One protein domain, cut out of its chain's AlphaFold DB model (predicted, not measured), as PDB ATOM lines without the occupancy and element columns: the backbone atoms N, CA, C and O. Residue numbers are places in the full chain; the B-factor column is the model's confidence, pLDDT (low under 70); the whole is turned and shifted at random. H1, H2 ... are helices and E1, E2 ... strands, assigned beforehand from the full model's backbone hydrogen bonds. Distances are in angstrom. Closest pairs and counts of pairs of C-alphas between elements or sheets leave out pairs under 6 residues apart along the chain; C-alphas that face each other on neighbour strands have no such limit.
ATOM      1  N   PHE A   3      24.013  -3.020  26.052       36.94
ATOM      2  CA  PHE A   3      25.455  -2.842  25.912       36.94
ATOM      3  C   PHE A   3      26.171  -3.518  27.077       36.94
ATOM      4  O   PHE A   3      25.892  -3.212  28.238       36.94
ATOM      5  N   TYR A   4      27.122  -4.395  26.769       37.50
ATOM      6  CA  TYR A   4      28.091  -4.882  27.745       37.50
ATOM      7  C   TYR A   4      29.455  -4.298  27.383       37.50
ATOM      8  O   TYR A   4      30.011  -4.604  26.327       37.50
ATOM      9  N   ASN A   5      29.973  -3.430  28.252       35.78
ATOM     10  CA  ASN A   5      31.329  -2.906  28.144       35.78
ATOM     11  C   ASN A   5      32.248  -3.770  29.002       35.78
ATOM     12  O   ASN A   5      32.164  -3.737  30.227       35.78
ATOM     13  N   ASN A   6      33.146  -4.502  28.354       36.72
ATOM     14  CA  ASN A   6      34.331  -5.049  28.996       36.72
ATOM     15  C   ASN A   6      35.492  -4.865  28.015       36.72
ATOM     16  O   ASN A   6      35.467  -5.406  26.913       36.72
ATOM     17  N   PHE A   7      36.492  -4.072  28.415       49.50
ATOM     18  CA  PHE A   7      37.627  -3.654  27.577       49.50
ATOM     19  C   PHE A   7      37.230  -2.909  26.282       49.50
ATOM     20  O   PHE A   7      36.066  -2.599  26.054       49.50
ATOM     21  N   LYS A   8      38.215  -2.547  25.443       57.69
ATOM     22  CA  LYS A   8      38.059  -1.776  24.186       57.69
ATOM     23  C   LYS A   8      37.110  -2.413  23.142       57.69
ATOM     24  O   LYS A   8      36.909  -1.819  22.086       57.69
ATOM     25  N   ILE A   9      36.528  -3.581  23.431       65.31
ATOM     26  CA  ILE A   9      35.583  -4.309  22.580       65.31
ATOM     27  C   ILE A   9      34.164  -3.986  23.021       65.31
ATOM     28  O   ILE A   9      33.768  -4.264  24.154       65.31
ATOM     29  N   LYS A  10      33.367  -3.450  22.102       73.50
ATOM     30  CA  LYS A  10      31.941  -3.222  22.342       73.50
ATOM     31  C   LYS A  10      31.177  -4.483  21.972       73.50
ATOM     32  O   LYS A  10      31.289  -4.950  20.843       73.50
ATOM     33  N   SER A  11      30.399  -5.024  22.906       77.62
ATOM     34  CA  SER A  11      29.514  -6.160  22.637       77.62
ATOM     35  C   SER A  11      28.056  -5.738  22.767       77.62
ATOM     36  O   SER A  11      27.671  -5.104  23.754       77.62
ATOM     37  N   PHE A  12      27.231  -6.108  21.791       75.50
ATOM     38  CA  PHE A  12      25.795  -5.849  21.815       75.50
ATOM     39  C   PHE A  12      25.005  -7.006  21.217       75.50
ATOM     40  O   PHE A  12      25.509  -7.813  20.438       75.50
ATOM     41  N   MET A  13      23.742  -7.085  21.618       76.50
ATOM     42  CA  MET A  13      22.812  -8.115  21.179       76.50
ATOM     43  C   MET A  13      21.746  -7.507  20.272       76.50
ATOM     44  O   MET A  13      21.150  -6.483  20.620       76.50
ATOM     45  N   ILE A  14      21.488  -8.176  19.151       75.19
ATOM     46  CA  ILE A  14      20.376  -7.880  18.251       75.19
ATOM     47  C   ILE A  14      19.309  -8.953  18.438       75.19
ATOM     48  O   ILE A  14      19.590 -10.143  18.286       75.19
ATOM     49  N   THR A  15      18.092  -8.530  18.764       72.94
ATOM     50  CA  THR A  15      16.908  -9.387  18.906       72.94
ATOM     51  C   THR A  15      15.851  -9.000  17.873       72.94
ATOM     52  O   THR A  15      16.015  -8.014  17.159       72.94
ATOM     53  N   ASP A  16      14.790  -9.803  17.765       68.75
ATOM     54  CA  ASP A  16      13.560  -9.448  17.038       68.75
ATOM     55  C   ASP A  16      13.712  -9.222  15.519       68.75
ATOM     56  O   ASP A  16      12.874  -8.588  14.878       68.75
ATOM     57  N   LEU A  17      14.753  -9.792  14.897       74.25
ATOM     58  CA  LEU A  17      14.923  -9.743  13.442       74.25
ATOM     59  C   LEU A  17      13.882 -10.614  12.738       74.25
ATOM     60  O   LEU A  17      13.835 -11.826  12.945       74.25
ATOM     61  N   SER A  18      13.097 -10.019  11.837       78.62
ATOM     62  CA  SER A  18      12.120 -10.759  11.037       78.62
ATOM     63  C   SER A  18      12.798 -11.817  10.149       78.62
ATOM     64  O   SER A  18      13.936 -11.663   9.695       78.62
ATOM     65  N   LYS A  19      12.086 -12.911   9.841       81.19
ATOM     66  CA  LYS A  19      12.600 -13.948   8.923       81.19
ATOM     67  C   LYS A  19      12.925 -13.393   7.534       81.19
ATOM     68  O   LYS A  19      13.839 -13.917   6.896       81.19
ATOM     69  N   ASN A  20      12.194 -12.366   7.095       80.50
ATOM     70  CA  ASN A  20      12.445 -11.659   5.841       80.50
ATOM     71  C   ASN A  20      13.761 -10.886   5.911       80.50
ATOM     72  O   ASN A  20      14.600 -11.054   5.032       80.50
ATOM     73  N   LYS A  21      14.006 -10.156   7.005       76.94
ATOM     74  CA  LYS A  21      15.260  -9.430   7.214       76.94
ATOM     75  C   LYS A  21      16.467 -10.369   7.249       76.94
ATOM     76  O   LYS A  21      17.466 -10.114   6.585       76.94
ATOM     77  N   LEU A  22      16.349 -11.526   7.910       78.00
ATOM     78  CA  LEU A  22      17.389 -12.569   7.880       78.00
ATOM     79  C   LEU A  22      17.597 -13.177   6.486       78.00
ATOM     80  O   LEU A  22      18.719 -13.546   6.132       78.00
ATOM     81  N   TYR A  23      16.528 -13.317   5.699       79.25
ATOM     82  CA  TYR A  23      16.620 -13.816   4.329       79.25
ATOM     83  C   TYR A  23      17.344 -12.810   3.434       79.25
ATOM     84  O   TYR A  23      18.307 -13.192   2.769       79.25
ATOM     85  N   ASN A  24      16.948 -11.538   3.482       75.62
ATOM     86  CA  ASN A  24      17.588 -10.451   2.743       75.62
ATOM     87  C   ASN A  24      19.063 -10.321   3.130       75.62
ATOM     88  O   ASN A  24      19.924 -10.303   2.252       75.62
ATOM     89  N   PHE A  25      19.365 -10.390   4.430       74.75
ATOM     90  CA  PHE A  25      20.732 -10.420   4.937       74.75
ATOM     91  C   PHE A  25      21.550 -11.569   4.321       74.75
ATOM     92  O   PHE A  25      22.648 -11.356   3.819       74.75
ATOM     93  N   SER A  26      20.983 -12.779   4.236       74.38
ATOM     94  CA  SER A  26      21.652 -13.928   3.602       74.38
ATOM     95  C   SER A  26      21.844 -13.814   2.079       74.38
ATOM     96  O   SER A  26      22.503 -14.665   1.477       74.38
ATOM     97  N   LYS A  27      21.216 -12.818   1.442       72.38
ATOM     98  CA  LYS A  27      21.274 -12.541  -0.000       72.38
ATOM     99  C   LYS A  27      22.046 -11.269  -0.336       72.38
ATOM    100  O   LYS A  27      22.257 -11.017  -1.525       72.38
ATOM    101  N   ASN A  28      22.449 -10.489   0.666       67.06
ATOM    102  CA  ASN A  28      23.148  -9.234   0.455       67.06
ATOM    103  C   ASN A  28      24.522  -9.511  -0.182       67.06
ATOM    104  O   ASN A  28      25.339 -10.254   0.359       67.06
ATOM    105  N   LYS A  29      24.731  -8.952  -1.380       59.41
ATOM    106  CA  LYS A  29      25.952  -9.121  -2.180       59.41
ATOM    107  C   LYS A  29      27.027  -8.086  -1.853       59.41
ATOM    108  O   LYS A  29      28.174  -8.299  -2.237       59.41
ATOM    109  N   ASP A  30      26.654  -6.990  -1.193       55.44
ATOM    110  CA  ASP A  30      27.586  -5.929  -0.804       55.44
ATOM    111  C   ASP A  30      28.379  -6.285   0.456       55.44
ATOM    112  O   ASP A  30      29.482  -5.793   0.676       55.44
ATOM    113  N   LEU A  31      27.903  -7.296   1.189       57.25
ATOM    114  CA  LEU A  31      28.715  -8.090   2.105       57.25
ATOM    115  C   LEU A  31      29.689  -8.950   1.283       57.25
ATOM    116  O   LEU A  31      29.611 -10.182   1.260       57.25
ATOM    117  N   ARG A  32      30.593  -8.285   0.555       47.66
ATOM    118  CA  ARG A  32      31.507  -8.818  -0.469       47.66
ATOM    119  C   ARG A  32      32.416  -9.946   0.043       47.66
ATOM    120  O   ARG A  32      33.087 -10.603  -0.752       47.66
ATOM    121  N   PHE A  33      32.397 -10.227   1.345       50.09
ATOM    122  CA  PHE A  33      33.294 -11.156   2.028       50.09
ATOM    123  C   PHE A  33      32.584 -12.236   2.853       50.09
ATOM    124  O   PHE A  33      33.228 -13.199   3.278       50.09
ATOM    125  N   LEU A  34      31.250 -12.178   2.975       50.81
ATOM    126  CA  LEU A  34      30.439 -13.336   3.345       50.81
ATOM    127  C   LEU A  34      30.498 -14.307   2.166       50.81
ATOM    128  O   LEU A  34      29.626 -14.330   1.297       50.81
ATOM    129  N   LYS A  35      31.548 -15.130   2.110       47.41
ATOM    130  CA  LYS A  35      31.542 -16.350   1.301       47.41
ATOM    131  C   LYS A  35      30.360 -17.165   1.808       47.41
ATOM    132  O   LYS A  35      30.470 -17.876   2.802       47.41
ATOM    133  N   CYS A  36      29.211 -16.955   1.172       51.53
ATOM    134  CA  CYS A  36      27.935 -17.475   1.606       51.53
ATOM    135  C   CYS A  36      28.058 -18.988   1.627       51.53
ATOM    136  O   CYS A  36      28.027 -19.644   0.581       51.53
ATOM    137  N   ASP A  37      28.207 -19.545   2.828       54.47
ATOM    138  CA  ASP A  37      27.864 -20.932   3.050       54.47
ATOM    139  C   ASP A  37      26.477 -21.118   2.424       54.47
ATOM    140  O   ASP A  37      25.560 -20.324   2.670       54.47
ATOM    141  N   LYS A  38      26.306 -22.144   1.585       60.66
ATOM    142  CA  LYS A  38      25.021 -22.445   0.931       60.66
ATOM    143  C   LYS A  38      23.878 -22.572   1.951       60.66
ATOM    144  O   LYS A  38      22.710 -22.541   1.570       60.66
ATOM    145  N   ASN A  39      24.204 -22.709   3.240       72.81
ATOM    146  CA  ASN A  39      23.274 -22.796   4.354       72.81
ATOM    147  C   ASN A  39      23.259 -21.581   5.307       72.81
ATOM    148  O   ASN A  39      22.658 -21.702   6.373       72.81
ATOM    149  N   LEU A  40      23.837 -20.422   4.958       76.12
ATOM    150  CA  LEU A  40      23.894 -19.244   5.844       76.12
ATOM    151  C   LEU A  40      22.521 -18.865   6.417       76.12
ATOM    152  O   LEU A  40      22.379 -18.742   7.628       76.12
ATOM    153  N   TYR A  41      21.481 -18.793   5.580       78.31
ATOM    154  CA  TYR A  41      20.117 -18.521   6.050       78.31
ATOM    155  C   TYR A  41      19.634 -19.529   7.105       78.31
ATOM    156  O   TYR A  41      19.087 -19.149   8.137       78.31
ATOM    157  N   LYS A  42      19.890 -20.828   6.897       80.75
ATOM    158  CA  LYS A  42      19.537 -21.871   7.875       80.75
ATOM    159  C   LYS A  42      20.329 -21.727   9.170       80.75
ATOM    160  O   LYS A  42      19.799 -22.042  10.232       80.75
ATOM    161  N   THR A  43      21.585 -21.291   9.090       78.81
ATOM    162  CA  THR A  43      22.395 -20.972  10.266       78.81
ATOM    163  C   THR A  43      21.755 -19.819  11.025       78.81
ATOM    164  O   THR A  43      21.421 -20.002  12.190       78.81
ATOM    165  N   LEU A  44      21.455 -18.702  10.360       79.75
ATOM    166  CA  LEU A  44      20.809 -17.532  10.962       79.75
ATOM    167  C   LEU A  44      19.481 -17.876  11.648       79.75
ATOM    168  O   LEU A  44      19.251 -17.480  12.788       79.75
ATOM    169  N   LEU A  45      18.645 -18.704  11.018       82.88
ATOM    170  CA  LEU A  45      17.368 -19.129  11.597       82.88
ATOM    171  C   LEU A  45      17.496 -19.849  12.952       82.88
ATOM    172  O   LEU A  45      16.539 -19.832  13.721       82.88
ATOM    173  N   LYS A  46      18.652 -20.444  13.288       79.19
ATOM    174  CA  LYS A  46      18.877 -21.068  14.611       79.19
ATOM    175  C   LYS A  46      18.814 -20.063  15.761       79.19
ATOM    176  O   LYS A  46      18.524 -20.459  16.884       79.19
ATOM    177  N   SER A  47      19.100 -18.800  15.467       76.19
ATOM    178  CA  SER A  47      19.137 -17.689  16.416       76.19
ATOM    179  C   SER A  47      17.967 -16.729  16.251       76.19
ATOM    180  O   SER A  47      17.987 -15.658  16.838       76.19
ATOM    181  N   TYR A  48      16.938 -17.089  15.478       79.50
ATOM    182  CA  TYR A  48      15.788 -16.208  15.257       79.50
ATOM    183  C   TYR A  48      15.124 -15.776  16.575       79.50
ATOM    184  O   TYR A  48      14.849 -14.598  16.764       79.50
ATOM    185  N   GLU A  49      14.912 -16.714  17.503       76.75
ATOM    186  CA  GLU A  49      14.247 -16.419  18.782       76.75
ATOM    187  C   GLU A  49      15.193 -15.836  19.836       76.75
ATOM    188  O   GLU A  49      14.783 -15.026  20.658       76.75
ATOM    189  N   SER A  50      16.454 -16.272  19.855       77.69
ATOM    190  CA  SER A  50      17.429 -15.852  20.866       77.69
ATOM    191  C   SER A  50      18.239 -14.625  20.455       77.69
ATOM    192  O   SER A  50      18.926 -14.045  21.291       77.69
ATOM    193  N   GLY A  51      18.177 -14.220  19.191       83.00
ATOM    194  CA  GLY A  51      18.971 -13.139  18.634       83.00
ATOM    195  C   GLY A  51      20.424 -13.517  18.340       83.00
ATOM    196  O   GLY A  51      20.854 -14.676  18.433       83.00
ATOM    197  N   PHE A  52      21.200 -12.494  18.000       83.19
ATOM    198  CA  PHE A  52      22.619 -12.584  17.681       83.19
ATOM    199  C   PHE A  52      23.433 -11.700  18.607       83.19
ATOM    200  O   PHE A  52      22.976 -10.643  19.039       83.19
ATOM    201  N   LEU A  53      24.652 -12.141  18.887       84.81
ATOM    202  CA  LEU A  53      25.645 -11.342  19.576       84.81
ATOM    203  C   LEU A  53      26.651 -10.814  18.559       84.81
ATOM    204  O   LEU A  53      27.144 -11.564  17.712       84.81
ATOM    205  N   ILE A  54      26.969  -9.534  18.694       82.56
ATOM    206  CA  ILE A  54      27.973  -8.851  17.900       82.56
ATOM    207  C   ILE A  54      29.043  -8.288  18.823       82.56
ATOM    208  O   ILE A  54      28.726  -7.567  19.769       82.56
ATOM    209  N   LYS A  55      30.307  -8.597  18.523       85.81
ATOM    210  CA  LYS A  55      31.467  -7.895  19.079       85.81
ATOM    211  C   LYS A  55      32.028  -6.943  18.025       85.81
ATOM    212  O   LYS A  55      32.091  -7.301  16.852       85.81
ATOM    213  N   MET A  56      32.462  -5.765  18.453       83.94
ATOM    214  CA  MET A  56      33.124  -4.768  17.617       83.94
ATOM    215  C   MET A  56      34.434  -4.310  18.237       83.94
ATOM    216  O   MET A  56      34.507  -4.079  19.446       83.94
ATOM    217  N   HIS A  57      35.436  -4.111  17.391       82.94
ATOM    218  CA  HIS A  57      36.706  -3.497  17.758       82.94
ATOM    219  C   HIS A  57      37.283  -2.778  16.537       82.94
ATOM    220  O   HIS A  57      37.073  -3.237  15.421       82.94
ATOM    221  N   ASN A  58      38.080  -1.720  16.731       81.00
ATOM    222  CA  ASN A  58      38.910  -1.162  15.659       81.00
ATOM    223  C   ASN A  58      39.656  -2.281  14.884       81.00
ATOM    224  O   ASN A  58      40.305  -3.122  15.512       81.00
ATOM    225  N   TRP A  59      39.504  -2.282  13.553       79.81
ATOM    226  CA  TRP A  59      40.067  -3.252  12.605       79.81
ATOM    227  C   TRP A  59      41.601  -3.289  12.584       79.81
ATOM    228  O   TRP A  59      42.161  -4.350  12.318       79.81
ATOM    229  N   ASP A  60      42.273  -2.188  12.948       76.75
ATOM    230  CA  ASP A  60      43.737  -2.131  13.096       76.75
ATOM    231  C   ASP A  60      44.255  -3.195  14.075       76.75
ATOM    232  O   ASP A  60      45.415  -3.619  14.035       76.75
ATOM    233  N   TYR A  61      43.390  -3.633  14.992       81.81
ATOM    234  CA  TYR A  61      43.689  -4.696  15.927       81.81
ATOM    235  C   TYR A  61      43.155  -6.027  15.403       81.81
ATOM    236  O   TYR A  61      41.951  -6.273  15.359       81.81
ATOM    237  N   ASN A  62      44.069  -6.970  15.169       84.19
ATOM    238  CA  ASN A  62      43.752  -8.350  14.779       84.19
ATOM    239  C   ASN A  62      43.022  -9.169  15.866       84.19
ATOM    240  O   ASN A  62      42.939 -10.389  15.764       84.19
ATOM    241  N   TYR A  63      42.504  -8.543  16.925       86.94
ATOM    242  CA  TYR A  63      41.907  -9.238  18.061       86.94
ATOM    243  C   TYR A  63      40.711 -10.105  17.651       86.94
ATOM    244  O   TYR A  63      40.723 -11.313  17.873       86.94
ATOM    245  N   LEU A  64      39.705  -9.510  16.998       88.38
ATOM    246  CA  LEU A  64      38.494 -10.231  16.587       88.38
ATOM    247  C   LEU A  64      38.773 -11.256  15.482       88.38
ATOM    248  O   LEU A  64      38.154 -12.318  15.463       88.38
ATOM    249  N   LYS A  65      39.751 -10.978  14.614       88.44
ATOM    250  CA  LYS A  65      40.240 -11.916  13.597       88.44
ATOM    251  C   LYS A  65      40.869 -13.154  14.226       88.44
ATOM    252  O   LYS A  65      40.502 -14.277  13.896       88.44
ATOM    253  N   ASN A  66      41.760 -12.947  15.194       90.62
ATOM    254  CA  ASN A  66      42.379 -14.025  15.954       90.62
ATOM    255  C   ASN A  66      41.319 -14.844  16.703       90.62
ATOM    256  O   ASN A  66      41.369 -16.072  16.694       90.62
ATOM    257  N   GLU A  67      40.338 -14.178  17.317       91.38
ATOM    258  CA  GLU A  67      39.222 -14.839  17.996       91.38
ATOM    259  C   GLU A  67      38.393 -15.704  17.025       91.38
ATOM    260  O   GLU A  67      38.050 -16.850  17.332       91.38
ATOM    261  N   TYR A  68      38.127 -15.190  15.821       91.38
ATOM    262  CA  TYR A  68      37.455 -15.919  14.748       91.38
ATOM    263  C   TYR A  68      38.236 -17.161  14.307       91.38
ATOM    264  O   TYR A  68      37.674 -18.260  14.274       91.38
ATOM    265  N   ASP A  69      39.539 -17.032  14.069       90.38
ATOM    266  CA  ASP A  69      40.401 -18.154  13.687       90.38
ATOM    267  C   ASP A  69      40.452 -19.247  14.767       90.38
ATOM    268  O   ASP A  69      40.502 -20.444  14.458       90.38
ATOM    269  N   ILE A  70      40.407 -18.863  16.046       94.19
ATOM    270  CA  ILE A  70      40.302 -19.808  17.164       94.19
ATOM    271  C   ILE A  70      38.957 -20.531  17.149       94.19
ATOM    272  O   ILE A  70      38.938 -21.755  17.302       94.19
ATOM    273  N   SER A  71      37.848 -19.834  16.888       93.00
ATOM    274  CA  SER A  71      36.529 -20.473  16.770       93.00
ATOM    275  C   SER A  71      36.515 -21.555  15.680       93.00
ATOM    276  O   SER A  71      36.090 -22.688  15.928       93.00
ATOM    277  N   LEU A  72      37.124 -21.276  14.520       90.19
ATOM    278  CA  LEU A  72      37.230 -22.223  13.408       90.19
ATOM    279  C   LEU A  72      38.081 -23.450  13.758       90.19
ATOM    280  O   LEU A  72      37.766 -24.563  13.321       90.19
ATOM    281  N   LYS A  73      39.154 -23.270  14.541       92.44
ATOM    282  CA  LYS A  73      39.985 -24.378  15.045       92.44
ATOM    283  C   LYS A  73      39.203 -25.256  16.021       92.44
ATOM    284  O   LYS A  73      39.276 -26.481  15.932       92.44
ATOM    285  N   LEU A  74      38.430 -24.642  16.916       94.62
ATOM    286  CA  LEU A  74      37.717 -25.335  17.990       94.62
ATOM    287  C   LEU A  74      36.335 -25.874  17.584       94.62
ATOM    288  O   LEU A  74      35.766 -26.656  18.343       94.62
ATOM    289  N   LYS A  75      35.815 -25.556  16.390       89.81
ATOM    290  CA  LYS A  75      34.449 -25.909  15.936       89.81
ATOM    291  C   LYS A  75      34.055 -27.386  16.052       89.81
ATOM    292  O   LYS A  75      32.876 -27.721  16.153       89.81
ATOM    293  N   ASN A  76      35.030 -28.298  16.024       89.62
ATOM    294  CA  ASN A  76      34.789 -29.740  16.140       89.62
ATOM    295  C   ASN A  76      34.669 -30.224  17.597       89.62
ATOM    296  O   ASN A  76      34.284 -31.372  17.841       89.62
ATOM    297  N   ILE A  77      35.001 -29.376  18.568       94.88
ATOM    298  CA  ILE A  77      34.832 -29.644  19.991       94.88
ATOM    299  C   ILE A  77      33.426 -29.191  20.380       94.88
ATOM    300  O   ILE A  77      33.081 -28.017  20.321       94.88
ATOM    301  N   ILE A  78      32.609 -30.147  20.816       92.06
ATOM    302  CA  ILE A  78      31.151 -30.014  20.915       92.06
ATOM    303  C   ILE A  78      30.635 -28.793  21.693       92.06
ATOM    304  O   ILE A  78      29.526 -28.343  21.407       92.06
ATOM    305  N   ASN A  79      31.373 -28.287  22.685       95.38
ATOM    306  CA  ASN A  79      30.930 -27.187  23.547       95.38
ATOM    307  C   ASN A  79      31.400 -25.802  23.096       95.38
ATOM    308  O   ASN A  79      30.871 -24.829  23.621       95.38
ATOM    309  N   PHE A  80      32.335 -25.695  22.154       94.38
ATOM    310  CA  PHE A  80      32.708 -24.399  21.595       94.38
ATOM    311  C   PHE A  80      31.758 -24.015  20.466       94.38
ATOM    312  O   PHE A  80      31.204 -24.874  19.771       94.38
ATOM    313  N   ILE A  81      31.521 -22.716  20.334       85.88
ATOM    314  CA  ILE A  81      30.753 -22.166  19.227       85.88
ATOM    315  C   ILE A  81      31.646 -22.004  17.993       85.88
ATOM    316  O   ILE A  81      32.829 -21.694  18.097       85.88
ATOM    317  N   ASP A  82      31.039 -22.201  16.830       80.44
ATOM    318  CA  ASP A  82      31.583 -21.744  15.557       80.44
ATOM    319  C   ASP A  82      30.991 -20.359  15.293       80.44
ATOM    320  O   ASP A  82      29.761 -20.221  15.219       80.44
ATOM    321  N   TYR A  83      31.830 -19.325  15.253       85.50
ATOM    322  CA  TYR A  83      31.341 -17.985  14.953       85.50
ATOM    323  C   TYR A  83      30.828 -17.941  13.520       85.50
ATOM    324  O   TYR A  83      31.380 -18.560  12.614       85.50
ATOM    325  N   ILE A  84      29.734 -17.217  13.315       80.75
ATOM    326  CA  ILE A  84      29.031 -17.232  12.035       80.75
ATOM    327  C   ILE A  84      29.863 -16.475  10.997       80.75
ATOM    328  O   ILE A  84      30.017 -16.949   9.872       80.75
ATOM    329  N   CYS A  85      30.417 -15.320  11.377       79.69
ATOM    330  CA  CYS A  85      31.263 -14.517  10.502       79.69
ATOM    331  C   CYS A  85      32.109 -13.485  11.261       79.69
ATOM    332  O   CYS A  85      31.808 -13.107  12.397       79.69
ATOM    333  N   TYR A  86      33.164 -13.046  10.580       82.00
ATOM    334  CA  TYR A  86      34.032 -11.927  10.924       82.00
ATOM    335  C   TYR A  86      34.061 -10.950   9.743       82.00
ATOM    336  O   TYR A  86      34.045 -11.392   8.591       82.00
ATOM    337  N   PHE A  87      34.115  -9.655  10.037       77.69
ATOM    338  CA  PHE A  87      34.084  -8.575   9.061       77.69
ATOM    339  C   PHE A  87      35.114  -7.491   9.399       77.69
ATOM    340  O   PHE A  87      35.356  -7.218  10.574       77.69
ATOM    341  N   GLU A  88      35.682  -6.850   8.380       72.88
ATOM    342  CA  GLU A  88      36.540  -5.660   8.483       72.88
ATOM    343  C   GLU A  88      35.800  -4.492   7.789       72.88
ATOM    344  O   GLU A  88      35.241  -4.708   6.718       72.88
ATOM    345  N   TYR A  89      35.814  -3.283   8.370       64.50
ATOM    346  CA  TYR A  89      35.244  -2.028   7.821       64.50
ATOM    347  C   TYR A  89      33.707  -1.914   7.754       64.50
ATOM    348  O   TYR A  89      33.167  -1.408   6.777       64.50
ATOM    349  N   GLU A  90      32.972  -2.375   8.773       63.06
ATOM    350  CA  GLU A  90      31.538  -2.682   8.589       63.06
ATOM    351  C   GLU A  90      30.566  -1.855   9.443       63.06
ATOM    352  O   GLU A  90      29.783  -2.395  10.222       63.06
ATOM    353  N   LEU A  91      30.566  -0.527   9.275       60.03
ATOM    354  CA  LEU A  91      29.454   0.299   9.776       60.03
ATOM    355  C   LEU A  91      28.163   0.060   8.979       60.03
ATOM    356  O   LEU A  91      27.112  -0.126   9.591       60.03
ATOM    357  N   ASP A  92      28.273  -0.108   7.658       59.50
ATOM    358  CA  ASP A  92      27.149  -0.417   6.760       59.50
ATOM    359  C   ASP A  92      26.356  -1.653   7.208       59.50
ATOM    360  O   ASP A  92      25.137  -1.721   7.060       59.50
ATOM    361  N   PHE A  93      27.031  -2.631   7.817       66.75
ATOM    362  CA  PHE A  93      26.396  -3.816   8.389       66.75
ATOM    363  C   PHE A  93      25.466  -3.487   9.557       66.75
ATOM    364  O   PHE A  93      24.374  -4.049   9.670       66.75
ATOM    365  N   ILE A  94      25.900  -2.606  10.457       65.44
ATOM    366  CA  ILE A  94      25.129  -2.235  11.646       65.44
ATOM    367  C   ILE A  94      23.922  -1.414  11.232       65.44
ATOM    368  O   ILE A  94      22.813  -1.694  11.692       65.44
ATOM    369  N   ASP A  95      24.126  -0.468  10.323       66.25
ATOM    370  CA  ASP A  95      23.060   0.377   9.803       66.25
ATOM    371  C   ASP A  95      22.041  -0.464   9.023       66.25
ATOM    372  O   ASP A  95      20.840  -0.379   9.286       66.25
ATOM    373  N   TYR A  96      22.499  -1.412   8.199       66.75
ATOM    374  CA  TYR A  96      21.636  -2.377   7.514       66.75
ATOM    375  C   TYR A  96      20.783  -3.215   8.483       66.75
ATOM    376  O   TYR A  96      19.578  -3.405   8.279       66.75
ATOM    377  N   ILE A  97      21.375  -3.732   9.568       65.25
ATOM    378  CA  ILE A  97      20.609  -4.530  10.539       65.25
ATOM    379  C   ILE A  97      19.672  -3.657  11.386       65.25
ATOM    380  O   ILE A  97      18.626  -4.149  11.819       65.25
ATOM    381  N   ASN A  98      19.967  -2.373  11.570       63.69
ATOM    382  CA  ASN A  98      19.134  -1.467  12.358       63.69
ATOM    383  C   ASN A  98      18.056  -0.730  11.545       63.69
ATOM    384  O   ASN A  98      17.093  -0.271  12.148       63.69
ATOM    385  N   ALA A  99      18.150  -0.672  10.214       64.38
ATOM    386  CA  ALA A  99      17.160   0.003   9.370       64.38
ATOM    387  C   ALA A  99      15.738  -0.568   9.567       64.38
ATOM    388  O   ALA A  99      15.520  -1.778   9.447       64.38
ATOM    389  N   GLU A 100      14.761   0.277   9.902       56.62
ATOM    390  CA  GLU A 100      13.384  -0.159  10.192       56.62
ATOM    391  C   GLU A 100      12.615  -0.616   8.939       56.62
ATOM    392  O   GLU A 100      11.667  -1.396   9.048       56.62
ATOM    393  N   SER A 101      13.044  -0.196   7.746       52.97
ATOM    394  CA  SER A 101      12.449  -0.566   6.462       52.97
ATOM    395  C   SER A 101      13.305  -1.591   5.701       52.97
ATOM    396  O   SER A 101      14.533  -1.539   5.687       52.97
ATOM    397  N   ASP A 102      12.645  -2.531   5.008       53.03
ATOM    398  CA  ASP A 102      13.290  -3.467   4.062       53.03
ATOM    399  C   ASP A 102      13.834  -2.751   2.802       53.03
ATOM    400  O   ASP A 102      14.458  -3.370   1.936       53.03
ATOM    401  N   CYS A 103      13.567  -1.451   2.685       47.81
ATOM    402  CA  CYS A 103      13.981  -0.554   1.620       47.81
ATOM    403  C   CYS A 103      14.176   0.828   2.250       47.81
ATOM    404  O   CYS A 103      13.173   1.462   2.549       47.81
ATOM    405  N   GLU A 104      15.408   1.272   2.486       44.25
ATOM    406  CA  GLU A 104      15.828   2.674   2.331       44.25
ATOM    407  C   GLU A 104      17.311   2.850   2.672       44.25
ATOM    408  O   GLU A 104      17.920   2.034   3.364       44.25
ATOM    409  N   GLU A 105      17.874   3.879   2.047       44.97
ATOM    410  CA  GLU A 105      19.283   4.247   1.981       44.97
ATOM    411  C   GLU A 105      19.956   4.333   3.355       44.97
ATOM    412  O   GLU A 105      19.383   4.811   4.334       44.97
ATOM    413  N   ILE A 106      21.211   3.881   3.393       47.53
ATOM    414  CA  ILE A 106      22.107   4.019   4.539       47.53
ATOM    415  C   ILE A 106      22.326   5.521   4.755       47.53
ATOM    416  O   ILE A 106      23.007   6.173   3.967       47.53
ATOM    417  N   ILE A 107      21.706   6.085   5.793       44.91
ATOM    418  CA  ILE A 107      21.996   7.450   6.233       44.91
ATOM    419  C   ILE A 107      23.318   7.380   6.996       44.91
ATOM    420  O   ILE A 107      23.353   6.880   8.120       44.91
ATOM    421  N   GLU A 108      24.393   7.860   6.370       43.75
ATOM    422  CA  GLU A 108      25.713   7.977   6.994       43.75
ATOM    423  C   GLU A 108      25.588   8.743   8.321       43.75
ATOM    424  O   GLU A 108      25.197   9.912   8.365       43.75
ATOM    425  N   SER A 109      25.873   8.066   9.437       44.34
ATOM    426  CA  SER A 109      25.932   8.709  10.748       44.34
ATOM    427  C   SER A 109      27.364   9.172  11.030       44.34
ATOM    428  O   SER A 109      28.256   8.378  11.327       44.34
ATOM    429  N   ASP A 110      27.578  10.487  10.972       43.38
ATOM    430  CA  ASP A 110      28.884  11.174  11.010       43.38
ATOM    431  C   ASP A 110      29.758  10.969  12.275       43.38
ATOM    432  O   ASP A 110      30.782  11.630  12.430       43.38
ATOM    433  N   ASN A 111      29.407  10.082  13.215       43.12
ATOM    434  CA  ASN A 111      30.079   9.992  14.524       43.12
ATOM    435  C   ASN A 111      30.528   8.587  14.963       43.12
ATOM    436  O   ASN A 111      30.953   8.406  16.110       43.12
ATOM    437  N   LEU A 112      30.482   7.582  14.087       50.50
ATOM    438  CA  LEU A 112      31.112   6.287  14.351       50.50
ATOM    439  C   LEU A 112      32.438   6.211  13.589       50.50
ATOM    440  O   LEU A 112      32.458   6.304  12.371       50.50
ATOM    441  N   ASN A 113      33.559   6.055  14.306       52.72
ATOM    442  CA  ASN A 113      34.879   5.844  13.699       52.72
ATOM    443  C   ASN A 113      34.783   4.758  12.613       52.72
ATOM    444  O   ASN A 113      34.552   3.598  12.961       52.72
ATOM    445  N   TYR A 114      35.005   5.148  11.353       55.00
ATOM    446  CA  TYR A 114      34.828   4.404  10.087       55.00
ATOM    447  C   TYR A 114      35.568   3.057   9.961       55.00
ATOM    448  O   TYR A 114      35.534   2.378   8.943       55.00
ATOM    449  N   GLU A 115      36.238   2.640  11.019       70.88
ATOM    450  CA  GLU A 115      37.299   1.658  11.010       70.88
ATOM    451  C   GLU A 115      37.022   0.627  12.109       70.88
ATOM    452  O   GLU A 115      37.698   0.570  13.134       70.88
ATOM    453  N   GLN A 116      35.966  -0.174  11.942       78.06
ATOM    454  CA  GLN A 116      35.596  -1.238  12.882       78.06
ATOM    455  C   GLN A 116      35.584  -2.597  12.191       78.06
ATOM    456  O   GLN A 116      35.071  -2.759  11.090       78.06
ATOM    457  N   SER A 117      36.111  -3.591  12.891       81.06
ATOM    458  CA  SER A 117      35.878  -4.999  12.620       81.06
ATOM    459  C   SER A 117      34.737  -5.525  13.485       81.06
ATOM    460  O   SER A 117      34.521  -5.057  14.609       81.06
ATOM    461  N   ILE A 118      34.006  -6.501  12.955       83.06
ATOM    462  CA  ILE A 118      32.810  -7.073  13.564       83.06
ATOM    463  C   ILE A 118      32.954  -8.587  13.641       83.06
ATOM    464  O   ILE A 118      33.407  -9.235  12.705       83.06
ATOM    465  N   LEU A 119      32.524  -9.165  14.754       85.12
ATOM    466  CA  LEU A 119      32.406 -10.602  14.945       85.12
ATOM    467  C   LEU A 119      30.963 -10.941  15.311       85.12
ATOM    468  O   LEU A 119      30.428 -10.415  16.286       85.12
ATOM    469  N   PHE A 120      30.345 -11.833  14.543       82.50
ATOM    470  CA  PHE A 120      28.925 -12.159  14.634       82.50
ATOM    471  C   PHE A 120      28.727 -13.624  15.040       82.50
ATOM    472  O   PHE A 120      29.303 -14.546  14.451       82.50
ATOM    473  N   MET A 121      27.899 -13.860  16.059       86.25
ATOM    474  CA  MET A 121      27.668 -15.199  16.602       86.25
ATOM    475  C   MET A 121      26.248 -15.403  17.137       86.25
ATOM    476  O   MET A 121      25.497 -14.460  17.386       86.25
ATOM    477  N   HIS A 122      25.873 -16.669  17.325       85.06
ATOM    478  CA  HIS A 122      24.583 -17.029  17.903       85.06
ATOM    479  C   HIS A 122      24.486 -16.580  19.363       85.06
ATOM    480  O   HIS A 122      25.348 -16.937  20.168       85.06
ATOM    481  N   ASN A 123      23.403 -15.886  19.727       85.19
ATOM    482  CA  ASN A 123      23.009 -15.766  21.127       85.19
ATOM    483  C   ASN A 123      22.133 -16.962  21.536       85.19
ATOM    484  O   ASN A 123      21.487 -17.590  20.692       85.19
TER     485      ASN A 123
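What this domain is: This is residues 3 to 123 of the 253 residues of an uncharacterized protein of viral metagenome (UniProt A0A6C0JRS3). Picture a twisted antiparallel sheet of five strands, with the long helix H3 packed on one face and the shorter H4 on the opposite face. A small helical hairpin, H1 and H2, sits near the end of the sheet where E2 and E5 end and E3 begins; H2 only grazes the sheet. The printed part has 121 residues, with four named helices and five named strands in the order E1 E2 H1 H2 E3 H3 E4 H4 E5, and its class is mixed, helices and strands. The sheet's order is E1 E2 E3 E5 E4. The whole is compact, with a radius of gyration of the C-alphas of 14.2 A and spans of 41 by 31 by 26 A.

How they stand to each other: Start in the sheet, with E1 at residues 3 to 6, E2 at 9 to 14, E3 at 52 to 58, E5 at 116 to 122 and E4 at 85 to 88. E1 and E4 are its edge strands. In the hairpin of E1 and E2, N 4 and O 11 are 3.1 A apart. Between E2 and E3, find N 12 and O 54 at 2.9 A; between E3 and E5, N 117 and O 57 at 2.7 A; between E5 and E4, N 87 and O 118 at 2.8 A. H3, residues 63 to 74, is on the sheet at a height of 10.2 A, over E5 and only just over E4, where 3 of its C-alphas fall. It runs along the strands, at 24 degrees to E5 on the local plane; its closest C-alphas to E5 are those of Leu 64 and Leu 119, 6.3 A. E3, H3 and E4 form a split strand-helix-strand unit, two strands running the same way with E5 between them, and its crossover is right-handed. H4, residues 91 to 98, lies on the opposite face, only just over E3 with 3 of its C-alphas. H1, residues 19 to 25, is not on the sheet; it touches H2, residues 40 to 45, opposite ways at a shallow tilt of 29 degrees, closest at the C-alphas of Tyr 23 and Tyr 41, 6.1 A. In H1, H2, H3 and H4 every O i to N i+4 pair is within hydrogen-bond range.

Where its parts are: Find C-alpha 3 at (25.455, -2.842, 25.912), where E1 begins. From C-alpha 63 at (41.907, -9.238, 18.061), H3 runs 16.6 A. E3 measures 20.0 A, and E5 runs 19.9 A to C-alpha 122 at (24.583, -17.029, 17.903).

The domain as a whole: The C-alphas of Ile 78 and Asp 110, the two farthest apart, are 42.4 A from each other. The printed part has no cut; the links H1 to H2 and H4 to E5 are long. Mean pLDDT of the printed part is 71.7, and residues 3 to 9, 16, 28 to 38 and 89 to 114 are under 70.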